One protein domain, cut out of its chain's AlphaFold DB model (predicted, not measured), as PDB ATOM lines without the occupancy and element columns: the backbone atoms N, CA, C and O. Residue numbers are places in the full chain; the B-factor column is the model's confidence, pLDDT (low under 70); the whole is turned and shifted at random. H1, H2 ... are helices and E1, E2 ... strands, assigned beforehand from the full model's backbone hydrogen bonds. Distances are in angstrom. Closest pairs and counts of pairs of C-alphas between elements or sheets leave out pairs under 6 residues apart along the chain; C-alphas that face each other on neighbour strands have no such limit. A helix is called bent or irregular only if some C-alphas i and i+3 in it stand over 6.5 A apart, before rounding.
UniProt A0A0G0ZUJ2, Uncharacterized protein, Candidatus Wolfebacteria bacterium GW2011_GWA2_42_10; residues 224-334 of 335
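What this domain is: This is residues 224 to 334 of the 335 residues of an uncharacterized protein of Candidatus Wolfebacteria bacterium GW2011_GWA2_42_10 (UniProt A0A0G0ZUJ2). A strongly twisted, curled sheet of three long strands and a short one arches over one long helix, H4, which runs across its hollow side from E4 to E1. Short H3 packs on H4 and sits beside the strands, close to the first residues of E3, small H2 packs on E3, and little H1 touches H4 near its last residues; the turns of the two strand hairpins make the longest axis. The printed part has 111 residues, in the order H1 E1 E2 E3 H2 E4 H3 H4; the sheet's order is E1 - E2 - E3 - E4, antiparallel throughout, and the class is mixed, helices and strands. The whole is compact, with a radius of gyration of the C-alphas of 14.4 A and spans of 50 by 35 by 22 A.

How they stand to each other: Begin with the sheet: E1 is residues 232 to 238, E2 252 to 260, E3 270 to 279 and E4 291 to 293. E1, E2 and E3 form a meander, each strand the antiparallel neighbour of the one before, in two hairpins. Look for N 234 and O 256 at 2.8 A, N 257 and O 273 at 2.8 A, and, between E3 and E4, N 272 and O 292 at 2.9 A. H3, residues 294 to 299, and H4, residues 309 to 332, are on one face, giving two layers, a sheet and helices. H4 comes closest to E1 at the C-alphas of Ile 236 and Ala 325, 6.6 A apart, and to E4 at those of Val 292 and Ser 315, 6.2 A. H3 and H4 touch, the closest C-alphas being those of Gly 297 and Ala 319 at 4.3 A; they run the same way at a steep tilt of 68 degrees, only just short of about perpendicular. H2, residues 282 to 287, lies over E3 at a height over the sheet of 5.3 A, with the C-alphas of Asp 276 and Ser 285 closest at 4.7 A. H1, residues 224 to 227, only grazes the sheet and touches H4, the C-alphas of Arg 227 and Cys 326 being closest at 6.7 A. Every O i to N i+4 pair is within hydrogen-bond range in H3, 18 of 20 in H4 and 0 of 2 in H2, where 2 of 3 O i to N i+3 pairs are; H1 is too short for an i+4 pair.

Where its parts are: Find C-alpha 232 at (156.952, 160.079, 200.249), where E1 begins its 19.6 A; E2 spans 26.4 A and E3 26.9 A, bending by 55 degrees at residue 276. H4 runs 35.5 A from C-alpha 309 at (163.424, 172.565, 175.622) to C-alpha 332 at (158.993, 179.058, 210.194); it is irregular, with C-alphas 310 and 313 7.2 A apart.

The domain as a whole: The two C-alphas farthest apart, those of Gly 246 and Lys 264, are 50.9 A apart. The printed part has no cut. E1 to E2 is the long link, 13 residues, in which residues 241 to 242 pair antiparallel with 248 to 249. The mean pLDDT of the printed part is 81.7; look for values under 70 at residues 263 to 266, 268 and 329 to 334.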
ATOM      1  N   PHE A 224     161.034 169.245 205.554       76.75
ATOM      2  CA  PHE A 224     162.412 168.857 205.857       76.75
ATOM      3  C   PHE A 224     162.719 167.453 205.317       76.75
ATOM      4  O   PHE A 224     163.752 167.235 204.683       76.75
ATOM      5  N   SER A 225     161.779 166.517 205.465       77.25
ATOM      6  CA  SER A 225     161.891 165.168 204.897       77.25
ATOM      7  C   SER A 225     161.927 165.182 203.364       77.25
ATOM      8  O   SER A 225     162.747 164.483 202.765       77.25
ATOM      9  N   LEU A 226     161.123 166.044 202.724       84.50
ATOM     10  CA  LEU A 226     161.190 166.271 201.276       84.50
ATOM     11  C   LEU A 226     162.572 166.772 200.861       84.50
ATOM     12  O   LEU A 226     163.178 166.233 199.933       84.50
ATOM     13  N   ARG A 227     163.094 167.784 201.561       80.94
ATOM     14  CA  ARG A 227     164.408 168.359 201.276       80.94
ATOM     15  C   ARG A 227     165.508 167.319 201.447       80.94
ATOM     16  O   ARG A 227     166.420 167.267 200.631       80.94
ATOM     17  N   ASN A 228     165.416 166.442 202.436       82.81
ATOM     18  CA  ASN A 228     166.394 165.369 202.623       82.81
ATOM     19  C   ASN A 228     166.254 164.222 201.616       82.81
ATOM     20  O   ASN A 228     167.093 163.329 201.600       82.81
ATOM     21  N   GLY A 229     165.260 164.278 200.728       82.12
ATOM     22  CA  GLY A 229     165.048 163.260 199.707       82.12
ATOM     23  C   GLY A 229     164.433 161.982 200.252       82.12
ATOM     24  O   GLY A 229     164.543 160.944 199.610       82.12
ATOM     25  N   ILE A 230     163.776 162.048 201.414       84.06
ATOM     26  CA  ILE A 230     163.046 160.910 201.967       84.06
ATOM     27  C   ILE A 230     161.850 160.635 201.040       84.06
ATOM     28  O   ILE A 230     161.031 161.538 200.837       84.06
ATOM     29  N   PRO A 231     161.724 159.432 200.451       86.88
ATOM     30  CA  PRO A 231     160.590 159.099 199.596       86.88
ATOM     31  C   PRO A 231     159.255 159.261 200.326       86.88
ATOM     32  O   PRO A 231     159.126 158.912 201.496       86.88
ATOM     33  N   GLY A 232     158.250 159.796 199.638       84.56
ATOM     34  CA  GLY A 232     156.952 160.079 200.249       84.56
ATOM     35  C   GLY A 232     156.126 161.093 199.470       84.56
ATOM     36  O   GLY A 232     156.576 161.634 198.459       84.56
ATOM     37  N   ILE A 233     154.904 161.341 199.943       86.88
ATOM     38  CA  ILE A 233     154.002 162.366 199.408       86.88
ATOM     39  C   ILE A 233     153.988 163.543 200.377       86.88
ATOM     40  O   ILE A 233     153.711 163.374 201.565       86.88
ATOM     41  N   TYR A 234     154.248 164.733 199.855       84.06
ATOM     42  CA  TYR A 234     154.396 165.957 200.627       84.06
ATOM     43  C   TYR A 234     153.429 167.022 200.141       84.06
ATOM     44  O   TYR A 234     153.157 167.125 198.941       84.06
ATOM     45  N   ARG A 235     152.950 167.836 201.082       88.38
ATOM     46  CA  ARG A 235     152.129 169.008 200.782       88.38
ATOM     47  C   ARG A 235     152.964 170.276 200.888       88.38
ATOM     48  O   ARG A 235     153.596 170.536 201.905       88.38
ATOM     49  N   ILE A 236     152.941 171.073 199.830       88.25
ATOM     50  CA  ILE A 236     153.519 172.410 199.777       88.25
ATOM     51  C   ILE A 236     152.377 173.390 199.962       88.25
ATOM     52  O   ILE A 236     151.427 173.382 199.179       88.25
ATOM     53  N   TYR A 237     152.470 174.242 200.976       86.75
ATOM     54  CA  TYR A 237     151.441 175.233 201.255       86.75
ATOM     55  C   TYR A 237     152.022 176.646 201.283       86.75
ATOM     56  O   TYR A 237     152.923 176.933 202.073       86.75
ATOM     57  N   PHE A 238     151.468 177.514 200.432       85.62
ATOM     58  CA  PHE A 238     151.690 178.955 200.434       85.62
ATOM     59  C   PHE A 238     150.426 179.666 200.943       85.62
ATOM     60  O   PHE A 238     149.380 179.601 200.281       85.62
ATOM     61  N   PRO A 239     150.486 180.342 202.104       81.81
ATOM     62  CA  PRO A 239     149.350 181.086 202.628       81.81
ATOM     63  C   PRO A 239     149.055 182.334 201.791       81.81
ATOM     64  O   PRO A 239     149.898 182.810 201.025       81.81
ATOM     65  N   GLU A 240     147.846 182.870 201.961       84.00
ATOM     66  CA  GLU A 240     147.528 184.198 201.444       84.00
ATOM     67  C   GLU A 240     148.439 185.227 202.117       84.00
ATOM     68  O   GLU A 240     148.643 185.200 203.331       84.00
ATOM     69  N   ARG A 241     149.031 186.117 201.319       81.62
ATOM     70  CA  ARG A 241     149.936 187.148 201.833       81.62
ATOM     71  C   ARG A 241     149.889 188.394 200.976       81.62
ATOM     72  O   ARG A 241     149.711 188.324 199.763       81.62
ATOM     73  N   THR A 242     150.141 189.534 201.599       82.38
ATOM     74  CA  THR A 242     150.407 190.783 200.885       82.38
ATOM     75  C   THR A 242     151.903 191.045 200.950       82.38
ATOM     76  O   THR A 242     152.500 190.942 202.020       82.38
ATOM     77  N   ASP A 243     152.541 191.301 199.810       81.19
ATOM     78  CA  ASP A 243     153.959 191.657 199.817       81.19
ATOM     79  C   ASP A 243     154.185 193.121 200.224       81.19
ATOM     80  O   ASP A 243     153.252 193.913 200.352       81.19
ATOM     81  N   ARG A 244     155.454 193.498 200.420       80.75
ATOM     82  CA  ARG A 244     155.844 194.861 200.824       80.75
ATOM     83  C   ARG A 244     155.441 195.945 199.812       80.75
ATOM     84  O   ARG A 244     155.495 197.118 200.150       80.75
ATOM     85  N   LYS A 245     155.063 195.568 198.583       82.88
ATOM     86  CA  LYS A 245     154.596 196.473 197.523       82.88
ATOM     87  C   LYS A 245     153.064 196.526 197.441       82.88
ATOM     88  O   LYS A 245     152.529 197.085 196.491       82.88
ATOM     89  N   GLY A 246     152.354 195.924 198.399       77.44
ATOM     90  CA  GLY A 246     150.891 195.895 198.432       77.44
ATOM     91  C   GLY A 246     150.259 194.870 197.488       77.44
ATOM     92  O   GLY A 246     149.032 194.794 197.405       77.44
ATOM     93  N   LYS A 247     151.050 194.046 196.787       83.06
ATOM     94  CA  LYS A 247     150.500 193.016 195.903       83.06
ATOM     95  C   LYS A 247     149.987 191.850 196.743       83.06
ATOM     96  O   LYS A 247     150.735 191.240 197.512       83.06
ATOM     97  N   ARG A 248     148.707 191.525 196.563       78.94
ATOM     98  CA  ARG A 248     148.051 190.381 197.203       78.94
ATOM     99  C   ARG A 248     148.345 189.101 196.430       78.94
ATOM    100  O   ARG A 248     148.142 189.030 195.219       78.94
ATOM    101  N   TRP A 249     148.822 188.094 197.143       77.75
ATOM    102  CA  TRP A 249     149.099 186.757 196.641       77.75
ATOM    103  C   TRP A 249     148.076 185.797 197.232       77.75
ATOM    104  O   TRP A 249     147.981 185.671 198.451       77.75
ATOM    105  N   GLN A 250     147.329 185.118 196.365       81.44
ATOM    106  CA  GLN A 250     146.325 184.145 196.784       81.44
ATOM    107  C   GLN A 250     146.962 182.878 197.366       81.44
ATOM    108  O   GLN A 250     148.073 182.479 196.996       81.44
ATOM    109  N   LYS A 251     146.198 182.218 198.240       83.25
ATOM    110  CA  LYS A 251     146.517 180.912 198.818       83.25
ATOM    111  C   LYS A 251     146.809 179.874 197.723       83.25
ATOM    112  O   LYS A 251     146.124 179.844 196.702       83.25
ATOM    113  N   GLY A 252     147.792 179.003 197.939       85.88
ATOM    114  CA  GLY A 252     148.122 177.907 197.021       85.88
ATOM    115  C   GLY A 252     148.577 176.650 197.748       85.88
ATOM    116  O   GLY A 252     149.314 176.729 198.730       85.88
ATOM    117  N   VAL A 253     148.137 175.487 197.267       86.88
ATOM    118  CA  VAL A 253     148.514 174.170 197.807       86.88
ATOM    119  C   VAL A 253     148.963 173.275 196.660       86.88
ATOM    120  O   VAL A 253     148.299 173.227 195.631       86.88
ATOM    121  N   GLY A 254     150.074 172.565 196.826       88.38
ATOM    122  CA  GLY A 254     150.581 171.589 195.864       88.38
ATOM    123  C   GLY A 254     150.891 170.262 196.542       88.38
ATOM    124  O   GLY A 254     151.414 170.250 197.653       88.38
ATOM    125  N   ILE A 255     150.599 169.151 195.871       89.44
ATOM    126  CA  ILE A 255     151.015 167.811 196.289       89.44
ATOM    127  C   ILE A 255     152.143 167.350 195.379       89.44
ATOM    128  O   ILE A 255     152.019 167.338 194.151       89.44
ATOM    129  N   VAL A 256     153.247 166.948 195.996       90.25
ATOM    130  CA  VAL A 256     154.431 166.450 195.297       90.25
ATOM    131  C   VAL A 256     154.868 165.114 195.879       90.25
ATOM    132  O   VAL A 256     154.658 164.831 197.058       90.25
ATOM    133  N   LYS A 257     155.487 164.275 195.051       90.50
ATOM    134  CA  LYS A 257     155.999 162.960 195.439       90.50
ATOM    135  C   LYS A 257     157.510 162.926 195.283       90.50
ATOM    136  O   LYS A 257     158.016 163.192 194.198       90.50
ATOM    137  N   VAL A 258     158.221 162.544 196.336       88.88
ATOM    138  CA  VAL A 258     159.637 162.182 196.244       88.88
ATOM    139  C   VAL A 258     159.731 160.696 195.924       88.88
ATOM    140  O   VAL A 258     159.127 159.873 196.616       88.88
ATOM    141  N   ALA A 259     160.474 160.354 194.876       86.88
ATOM    142  CA  ALA A 259     160.722 158.977 194.460       86.88
ATOM    143  C   ALA A 259     162.206 158.768 194.147       86.88
ATOM    144  O   ALA A 259     162.883 159.694 193.700       86.88
ATOM    145  N   ASN A 260     162.701 157.550 194.357       86.00
ATOM    146  CA  ASN A 260     164.006 157.120 193.864       86.00
ATOM    147  C   ASN A 260     163.807 156.409 192.519       86.00
ATOM    148  O   ASN A 260     163.100 155.408 192.465       86.00
ATOM    149  N   LEU A 261     164.392 156.925 191.434       78.88
ATOM    150  CA  LEU A 261     164.286 156.297 190.107       78.88
ATOM    151  C   LEU A 261     165.368 155.243 189.847       78.88
ATOM    152  O   LEU A 261     165.253 154.482 188.892       78.88
ATOM    153  N   ASN A 262     166.412 155.188 190.675       70.00
ATOM    154  CA  ASN A 262     167.508 154.234 190.538       70.00
ATOM    155  C   ASN A 262     167.620 153.385 191.805       70.00
ATOM    156  O   ASN A 262     168.446 153.637 192.680       70.00
ATOM    157  N   GLU A 263     166.785 152.351 191.895       56.47
ATOM    158  CA  GLU A 263     166.941 151.312 192.921       56.47
ATOM    159  C   GLU A 263     168.010 150.276 192.533       56.47
ATOM    160  O   GLU A 263     168.610 149.659 193.406       56.47
ATOM    161  N   LYS A 264     168.310 150.111 191.233       54.81
ATOM    162  CA  LYS A 264     169.152 149.008 190.725       54.81
ATOM    163  C   LYS A 264     170.639 149.336 190.512       54.81
ATOM    164  O   LYS A 264     171.433 148.414 190.394       54.81
ATOM    165  N   SER A 265     171.039 150.610 190.444       56.66
ATOM    166  CA  SER A 265     172.395 151.023 190.017       56.66
ATOM    167  C   SER A 265     173.336 151.463 191.152       56.66
ATOM    168  O   SER A 265     174.388 152.045 190.898       56.66
ATOM    169  N   GLY A 266     172.971 151.220 192.414       58.69
ATOM    170  CA  GLY A 266     173.812 151.510 193.587       58.69
ATOM    171  C   GLY A 266     173.979 152.996 193.943       58.69
ATOM    172  O   GLY A 266     174.420 153.304 195.047       58.69
ATOM    173  N   LYS A 267     173.593 153.934 193.063       70.50
ATOM    174  CA  LYS A 267     173.552 155.376 193.353       70.50
ATOM    175  C   LYS A 267     172.105 155.879 193.324       70.50
ATOM    176  O   LYS A 267     171.524 155.948 192.238       70.50
ATOM    177  N   PRO A 268     171.518 156.251 194.475       69.19
ATOM    178  CA  PRO A 268     170.132 156.693 194.518       69.19
ATOM    179  C   PRO A 268     169.961 158.007 193.744       69.19
ATOM    180  O   PRO A 268     170.705 158.970 193.949       69.19
ATOM    181  N   PHE A 269     168.972 158.046 192.850       82.19
ATOM    182  CA  PHE A 269     168.612 159.239 192.083       82.19
ATOM    183  C   PHE A 269     167.208 159.682 192.473       82.19
ATOM    184  O   PHE A 269     166.205 159.151 191.990       82.19
ATOM    185  N   PHE A 270     167.150 160.661 193.373       87.44
ATOM    186  CA  PHE A 270     165.894 161.190 193.878       87.44
ATOM    187  C   PHE A 270     165.325 162.263 192.956       87.44
ATOM    188  O   PHE A 270     166.009 163.216 192.564       87.44
ATOM    189  N   VAL A 271     164.035 162.137 192.676       89.50
ATOM    190  CA  VAL A 271     163.250 163.104 191.912       89.50
ATOM    191  C   VAL A 271     162.061 163.574 192.730       89.50
ATOM    192  O   VAL A 271     161.564 162.858 193.598       89.50
ATOM    193  N   VAL A 272     161.595 164.779 192.420       89.50
ATOM    194  CA  VAL A 272     160.348 165.331 192.942       89.50
ATOM    195  C   VAL A 272     159.372 165.426 191.779       89.50
ATOM    196  O   VAL A 272     159.629 166.145 190.816       89.50
ATOM    197  N   GLY A 273     158.285 164.665 191.850       89.44
ATOM    198  CA  GLY A 273     157.213 164.627 190.861       89.44
ATOM    199  C   GLY A 273     155.979 165.397 191.309       89.44
ATOM    200  O   GLY A 273     155.682 165.471 192.501       89.44
ATOM    201  N   VAL A 274     155.250 165.953 190.348       86.81
ATOM    202  CA  VAL A 274     153.982 166.646 190.586       86.81
ATOM    203  C   VAL A 274     152.838 165.643 190.639       86.81
ATOM    204  O   VAL A 274     152.722 164.785 189.761       86.81
ATOM    205  N   VAL A 275     151.990 165.764 191.663       85.44
ATOM    206  CA  VAL A 275     150.789 164.937 191.835       85.44
ATOM    207  C   VAL A 275     149.523 165.751 191.580       85.44
ATOM    208  O   VAL A 275     148.664 165.299 190.833       85.44
ATOM    209  N   ASP A 276     149.393 166.923 192.206       83.62
ATOM    210  CA  ASP A 276     148.243 167.819 192.021       83.62
ATOM    211  C   ASP A 276     148.550 169.232 192.561       83.62
ATOM    212  O   ASP A 276     149.539 169.431 193.275       83.62
ATOM    213  N   GLY A 277     147.697 170.212 192.262       81.81
ATOM    214  CA  GLY A 277     147.784 171.584 192.762       81.81
ATOM    215  C   GLY A 277     146.426 172.275 192.873       81.81
ATOM    216  O   GLY A 277     145.434 171.814 192.324       81.81
ATOM    217  N   ALA A 278     146.369 173.369 193.629       79.62
ATOM    218  CA  ALA A 278     145.195 174.227 193.756       79.62
ATOM    219  C   ALA A 278     145.586 175.668 194.125       79.62
ATOM    220  O   ALA A 278     146.653 175.921 194.705       79.62
ATOM    221  N   GLY A 279     144.699 176.623 193.834       80.81
ATOM    222  CA  GLY A 279     144.914 178.045 194.115       80.81
ATOM    223  C   GLY A 279     146.084 178.622 193.316       80.81
ATOM    224  O   GLY A 279     146.238 178.347 192.132       80.81
ATOM    225  N   SER A 280     146.976 179.381 193.955       83.75
ATOM    226  CA  SER A 280     148.164 179.928 193.271       83.75
ATOM    227  C   SER A 280     149.169 178.865 192.786       83.75
ATOM    228  O   SER A 280     150.061 179.175 191.992       83.75
ATOM    229  N   LEU A 281     149.009 177.605 193.210       85.25
ATOM    230  CA  LEU A 281     149.775 176.451 192.731       85.25
ATOM    231  C   LEU A 281     149.002 175.562 191.744       85.25
ATOM    232  O   LEU A 281     149.481 174.488 191.396       85.25
ATOM    233  N   ASP A 282     147.842 176.001 191.261       81.00
ATOM    234  CA  ASP A 282     146.982 175.194 190.391       81.00
ATOM    235  C   ASP A 282     147.638 174.765 189.072       81.00
ATOM    236  O   ASP A 282     147.432 173.665 188.568       81.00
ATOM    237  N   TRP A 283     148.544 175.600 188.563       82.44
ATOM    238  CA  TRP A 283     149.338 175.295 187.375       82.44
ATOM    239  C   TRP A 283     150.117 173.971 187.480       82.44
ATOM    240  O   TRP A 283     150.517 173.442 186.448       82.44
ATOM    241  N   LEU A 284     150.340 173.430 188.686       82.62
ATOM    242  CA  LEU A 284     150.938 172.110 188.888       82.62
ATOM    243  C   LEU A 284     150.092 170.983 188.289       82.62
ATOM    244  O   LEU A 284     150.660 170.067 187.700       82.62
ATOM    245  N   SER A 285     148.761 171.053 188.371       80.62
ATOM    246  CA  SER A 285     147.883 169.985 187.876       80.62
ATOM    247  C   SER A 285     148.087 169.716 186.378       80.62
ATOM    248  O   SER A 285     148.076 168.559 185.960       80.62
ATOM    249  N   SER A 286     148.399 170.750 185.587       78.31
ATOM    250  CA  SER A 286     148.735 170.638 184.155       78.31
ATOM    251  C   SER A 286     150.037 169.881 183.866       78.31
ATOM    252  O   SER A 286     150.283 169.493 182.726       78.31
ATOM    253  N   TYR A 287     150.882 169.671 184.875       81.44
ATOM    254  CA  TYR A 287     152.160 168.968 184.768       81.44
ATOM    255  C   TYR A 287     152.204 167.706 185.635       81.44
ATOM    256  O   TYR A 287     153.292 167.227 185.955       81.44
ATOM    257  N   THR A 288     151.052 167.159 186.017       80.56
ATOM    258  CA  THR A 288     150.987 165.912 186.787       80.56
ATOM    259  C   THR A 288     151.768 164.794 186.095       80.56
ATOM    260  O   THR A 288     151.681 164.612 184.883       80.56
ATOM    261  N   GLY A 289     152.573 164.062 186.867       75.44
ATOM    262  CA  GLY A 289     153.472 163.026 186.348       75.44
ATOM    263  C   GLY A 289     154.817 163.549 185.827       75.44
ATOM    264  O   GLY A 289     155.762 162.767 185.708       75.44
ATOM    265  N   ASN A 290     154.965 164.859 185.592       85.62
ATOM    266  CA  ASN A 290     156.282 165.450 185.365       85.62
ATOM    267  C   ASN A 290     157.056 165.577 186.677       85.62
ATOM    268  O   ASN A 290     156.489 165.681 187.768       85.62
ATOM    269  N   TRP A 291     158.379 165.587 186.561       90.56
ATOM    270  CA  TRP A 291     159.289 165.622 187.695       90.56
ATOM    271  C   TRP A 291     160.543 166.429 187.378       90.56
ATOM    272  O   TRP A 291     160.888 166.647 186.215       90.56
ATOM    273  N   VAL A 292     161.233 166.854 188.434       89.25
ATOM    274  CA  VAL A 292     162.586 167.420 188.368       89.25
ATOM    275  C   VAL A 292     163.511 166.662 189.323       89.25
ATOM    276  O   VAL A 292     163.038 166.110 190.322       89.25
ATOM    277  N   PRO A 293     164.829 166.626 189.062       89.56
ATOM    278  CA  PRO A 293     165.789 166.099 190.028       89.56
ATOM    279  C   PRO A 293     165.690 166.845 191.364       89.56
ATOM    280  O   PRO A 293     165.572 168.073 191.380       89.56
ATOM    281  N   LEU A 294     165.810 166.138 192.492       87.38
ATOM    282  CA  LEU A 294     165.748 166.757 193.826       87.38
ATOM    283  C   LEU A 294     166.782 167.884 193.993       87.38
ATOM    284  O   LEU A 294     166.495 168.910 194.605       87.38
ATOM    285  N   ALA A 295     167.971 167.721 193.405       86.75
ATOM    286  CA  ALA A 295     169.023 168.737 193.416       86.75
ATOM    287  C   ALA A 295     168.574 170.075 192.795       86.75
ATOM    288  O   ALA A 295     168.951 171.140 193.288       86.75
ATOM    289  N   ALA A 296     167.726 170.032 191.763       86.88
ATOM    290  CA  ALA A 296     167.167 171.237 191.163       86.88
ATOM    291  C   ALA A 296     166.192 171.933 192.124       86.88
ATOM    292  O   ALA A 296     166.257 173.147 192.299       86.88
ATOM    293  N   GLY A 297     165.353 171.163 192.826       84.31
ATOM    294  CA  GLY A 297     164.463 171.690 193.865       84.31
ATOM    295  C   GLY A 297     165.206 172.312 195.053       84.31
ATOM    296  O   GLY A 297     164.750 173.316 195.584       84.31
ATOM    297  N   LYS A 298     166.373 171.775 195.436       84.75
ATOM    298  CA  LYS A 298     167.208 172.323 196.526       84.75
ATOM    299  C   LYS A 298     167.888 173.646 196.186       84.75
ATOM    300  O   LYS A 298     168.175 174.423 197.085       84.75
ATOM    301  N   THR A 299     168.238 173.843 194.919       86.12
ATOM    302  CA  THR A 299     169.059 174.982 194.474       86.12
ATOM    303  C   THR A 299     168.257 176.036 193.719       86.12
ATOM    304  O   THR A 299     168.767 177.121 193.452       86.12
ATOM    305  N   GLY A 300     167.032 175.705 193.301       86.56
ATOM    306  CA  GLY A 300     166.238 176.520 192.386       86.56
ATOM    307  C   GLY A 300     166.825 176.611 190.971       86.56
ATOM    308  O   GLY A 300     166.333 177.404 190.166       86.56
ATOM    309  N   LYS A 301     167.872 175.832 190.660       88.44
ATOM    310  CA  LYS A 301     168.594 175.843 189.380       88.44
ATOM    311  C   LYS A 301     168.366 174.537 188.628       88.44
ATOM    312  O   LYS A 301     168.351 173.463 189.219       88.44
ATOM    313  N   VAL A 302     168.215 174.629 187.312       87.69
ATOM    314  CA  VAL A 302     168.035 173.480 186.417       87.69
ATOM    315  C   VAL A 302     169.242 173.395 185.491       87.69
ATOM    316  O   VAL A 302     169.766 174.426 185.078       87.69
ATOM    317  N   LEU A 303     169.684 172.177 185.179       84.38
ATOM    318  CA  LEU A 303     170.705 171.933 184.160       84.38
ATOM    319  C   LEU A 303     170.060 172.070 182.781       84.38
ATOM    320  O   LEU A 303     169.392 171.152 182.300       84.38
ATOM    321  N   GLU A 304     170.172 173.261 182.204       83.31
ATOM    322  CA  GLU A 304     169.461 173.634 180.979       83.31
ATOM    323  C   GLU A 304     169.947 172.841 179.764       83.31
ATOM    324  O   GLU A 304     169.139 172.427 178.943       83.31
ATOM    325  N   ASP A 305     171.245 172.543 179.721       78.69
ATOM    326  CA  ASP A 305     171.923 171.722 178.715       78.69
ATOM    327  C   ASP A 305     171.404 170.275 178.658       78.69
ATOM    328  O   ASP A 305     171.462 169.629 177.614       78.69
ATOM    329  N   LYS A 306     170.871 169.766 179.774       78.12
ATOM    330  CA  LYS A 306     170.374 168.384 179.909       78.12
ATOM    331  C   LYS A 306     168.856 168.282 179.982       78.12
ATOM    332  O   LYS A 306     168.322 167.182 180.121       78.12
ATOM    333  N   THR A 307     168.153 169.411 179.922       79.12
ATOM    334  CA  THR A 307     166.696 169.449 180.033       79.12
ATOM    335  C   THR A 307     166.087 169.709 178.659       79.12
ATOM    336  O   THR A 307     166.405 170.724 178.045       79.12
ATOM    337  N   PRO A 308     165.176 168.849 178.167       79.12
ATOM    338  CA  PRO A 308     164.477 169.090 176.909       79.12
ATOM    339  C   PRO A 308     163.817 170.474 176.878       79.12
ATOM    340  O   PRO A 308     163.185 170.876 177.858       79.12
ATOM    341  N   ALA A 309     163.919 171.189 175.753       79.88
ATOM    342  CA  ALA A 309     163.424 172.565 175.622       79.88
ATOM    343  C   ALA A 309     161.938 172.707 176.009       79.88
ATOM    344  O   ALA A 309     161.560 173.637 176.718       79.88
ATOM    345  N   ASN A 310     161.111 171.721 175.644       78.50
ATOM    346  CA  ASN A 310     159.685 171.666 175.983       78.50
ATOM    347  C   ASN A 310     159.388 171.425 177.478       78.50
ATOM    348  O   ASN A 310     158.253 171.605 177.911       78.50
ATOM    349  N   LYS A 311     160.382 171.024 178.281       82.19
ATOM    350  CA  LYS A 311     160.272 170.843 179.740       82.19
ATOM    351  C   LYS A 311     161.006 171.922 180.531       82.19
ATOM    352  O   LYS A 311     160.899 171.945 181.760       82.19
ATOM    353  N   LEU A 312     161.748 172.804 179.863       85.44
ATOM    354  CA  LEU A 312     162.624 173.769 180.516       85.44
ATOM    355  C   LEU A 312     161.837 174.820 181.309       85.44
ATOM    356  O   LEU A 312     162.199 175.125 182.444       85.44
ATOM    357  N   GLU A 313     160.730 175.325 180.756       87.56
ATOM    358  CA  GLU A 313     159.868 176.298 181.438       87.56
ATOM    359  C   GLU A 313     159.280 175.720 182.732       87.56
ATOM    360  O   GLU A 313     159.460 176.293 183.812       87.56
ATOM    361  N   PHE A 314     158.656 174.540 182.633       89.44
ATOM    362  CA  PHE A 314     158.156 173.793 183.786       89.44
ATOM    363  C   PHE A 314     159.264 173.577 184.817       89.44
ATOM    364  O   PHE A 314     159.094 173.930 185.982       89.44
ATOM    365  N   SER A 315     160.413 173.049 184.388       90.12
ATOM    366  CA  SER A 315     161.502 172.683 185.294       90.12
ATOM    367  C   SER A 315     162.036 173.901 186.041       90.12
ATOM    368  O   SER A 315     162.206 173.843 187.258       90.12
ATOM    369  N   ARG A 316     162.247 175.032 185.348       91.62
ATOM    370  CA  ARG A 316     162.697 176.293 185.962       91.62
ATOM    371  C   ARG A 316     161.681 176.802 186.983       91.62
ATOM    372  O   ARG A 316     162.059 177.169 188.097       91.62
ATOM    373  N   LYS A 317     160.396 176.830 186.617       92.38
ATOM    374  CA  LYS A 317     159.315 177.315 187.488       92.38
ATOM    375  C   LYS A 317     159.142 176.420 188.718       92.38
ATOM    376  O   LYS A 317     159.055 176.925 189.838       92.38
ATOM    377  N   PHE A 318     159.154 175.105 188.522       93.19
ATOM    378  CA  PHE A 318     158.973 174.106 189.572       93.19
ATOM    379  C   PHE A 318     160.165 174.045 190.534       93.19
ATOM    380  O   PHE A 318     159.957 174.089 191.744       93.19
ATOM    381  N   ALA A 319     161.401 174.061 190.027       92.62
ATOM    382  CA  ALA A 319     162.608 174.089 190.855       92.62
ATOM    383  C   ALA A 319     162.660 175.326 191.768       92.62
ATOM    384  O   ALA A 319     162.903 175.199 192.968       92.62
ATOM    385  N   LYS A 320     162.377 176.521 191.227       91.75
ATOM    386  CA  LYS A 320     162.337 177.764 192.016       91.75
ATOM    387  C   LYS A 320     161.262 177.729 193.101       91.75
ATOM    388  O   LYS A 320     161.514 178.157 194.224       91.75
ATOM    389  N   MET A 321     160.077 177.218 192.772       92.44
ATOM    390  CA  MET A 321     158.975 177.101 193.727       92.44
ATOM    391  C   MET A 321     159.286 176.095 194.844       92.44
ATOM    392  O   MET A 321     159.056 176.413 196.008       92.44
ATOM    393  N   LEU A 322     159.882 174.940 194.519       90.12
ATOM    394  CA  LEU A 322     160.336 173.954 195.508       90.12
ATOM    395  C   LEU A 322     161.400 174.523 196.453       90.12
ATOM    396  O   LEU A 322     161.306 174.320 197.663       90.12
ATOM    397  N   CYS A 323     162.372 175.264 195.913       89.94
ATOM    398  CA  CYS A 323     163.411 175.915 196.707       89.94
ATOM    399  C   CYS A 323     162.789 176.910 197.692       89.94
ATOM    400  O   CYS A 323     163.016 176.818 198.895       89.94
ATOM    401  N   ALA A 324     161.915 177.792 197.196       87.12
ATOM    402  CA  ALA A 324     161.225 178.776 198.024       87.12
ATOM    403  C   ALA A 324     160.338 178.131 199.102       87.12
ATOM    404  O   ALA A 324     160.265 178.643 200.219       87.12
ATOM    405  N   ALA A 325     159.675 177.013 198.788       85.56
ATOM    406  CA  ALA A 325     158.895 176.254 199.759       85.56
ATOM    407  C   ALA A 325     159.788 175.687 200.870       85.56
ATOM    408  O   ALA A 325     159.484 175.869 202.045       85.56
ATOM    409  N   CYS A 326     160.910 175.056 200.519       81.44
ATOM    410  CA  CYS A 326     161.850 174.532 201.510       81.44
ATOM    411  C   CYS A 326     162.413 175.652 202.400       81.44
ATOM    412  O   CYS A 326     162.425 175.509 203.618       81.44
ATOM    413  N   ASP A 327     162.807 176.784 201.809       81.50
ATOM    414  CA  ASP A 327     163.382 177.918 202.543       81.50
ATOM    415  C   ASP A 327     162.379 178.589 203.494       81.50
ATOM    416  O   ASP A 327     162.750 179.040 204.577       81.50
ATOM    417  N   PHE A 328     161.104 178.676 203.103       73.44
ATOM    418  CA  PHE A 328     160.052 179.249 203.945       73.44
ATOM    419  C   PHE A 328     159.781 178.391 205.191       73.44
ATOM    420  O   PHE A 328     159.650 178.927 206.295       73.44
ATOM    421  N   TYR A 329     159.738 177.066 205.036       68.75
ATOM    422  CA  TYR A 329     159.486 176.138 206.145       68.75
ATOM    423  C   TYR A 329     160.684 175.998 207.087       68.75
ATOM    424  O   TYR A 329     160.509 175.895 208.297       68.75
ATOM    425  N   ASP A 330     161.901 176.097 206.557       68.31
ATOM    426  CA  ASP A 330     163.129 176.161 207.357       68.31
ATOM    427  C   ASP A 330     163.163 177.360 208.316       68.31
ATOM    428  O   ASP A 330     163.778 177.286 209.380       68.31
ATOM    429  N   ARG A 331     162.548 178.481 207.921       64.56
ATOM    430  CA  ARG A 331     162.484 179.704 208.734       64.56
ATOM    431  C   ARG A 331     161.341 179.666 209.740       64.56
ATOM    432  O   ARG A 331     161.542 180.076 210.871       64.56
ATOM    433  N   SER A 332     160.182 179.152 209.333       56.53
ATOM    434  CA  SER A 332     158.993 179.058 210.194       56.53
ATOM    435  C   SER A 332     159.047 177.910 211.206       56.53
ATOM    436  O   SER A 332     158.325 177.956 212.186       56.53
ATOM    437  N   GLY A 333     159.905 176.902 211.012       48.91
ATOM    438  CA  GLY A 333     160.169 175.858 212.013       48.91
ATOM    439  C   GLY A 333     161.219 176.226 213.074       48.91
ATOM    440  O   GLY A 333     161.607 175.358 213.852       48.91
ATOM    441  N   ARG A 334     161.739 177.462 213.063       41.38
ATOM    442  CA  ARG A 334     162.672 178.001 214.075       41.38
ATOM    443  C   ARG A 334     162.020 179.029 215.009       41.38
ATOM    444  O   ARG A 334     162.708 179.538 215.892       41.38
TER     445      ARG A 334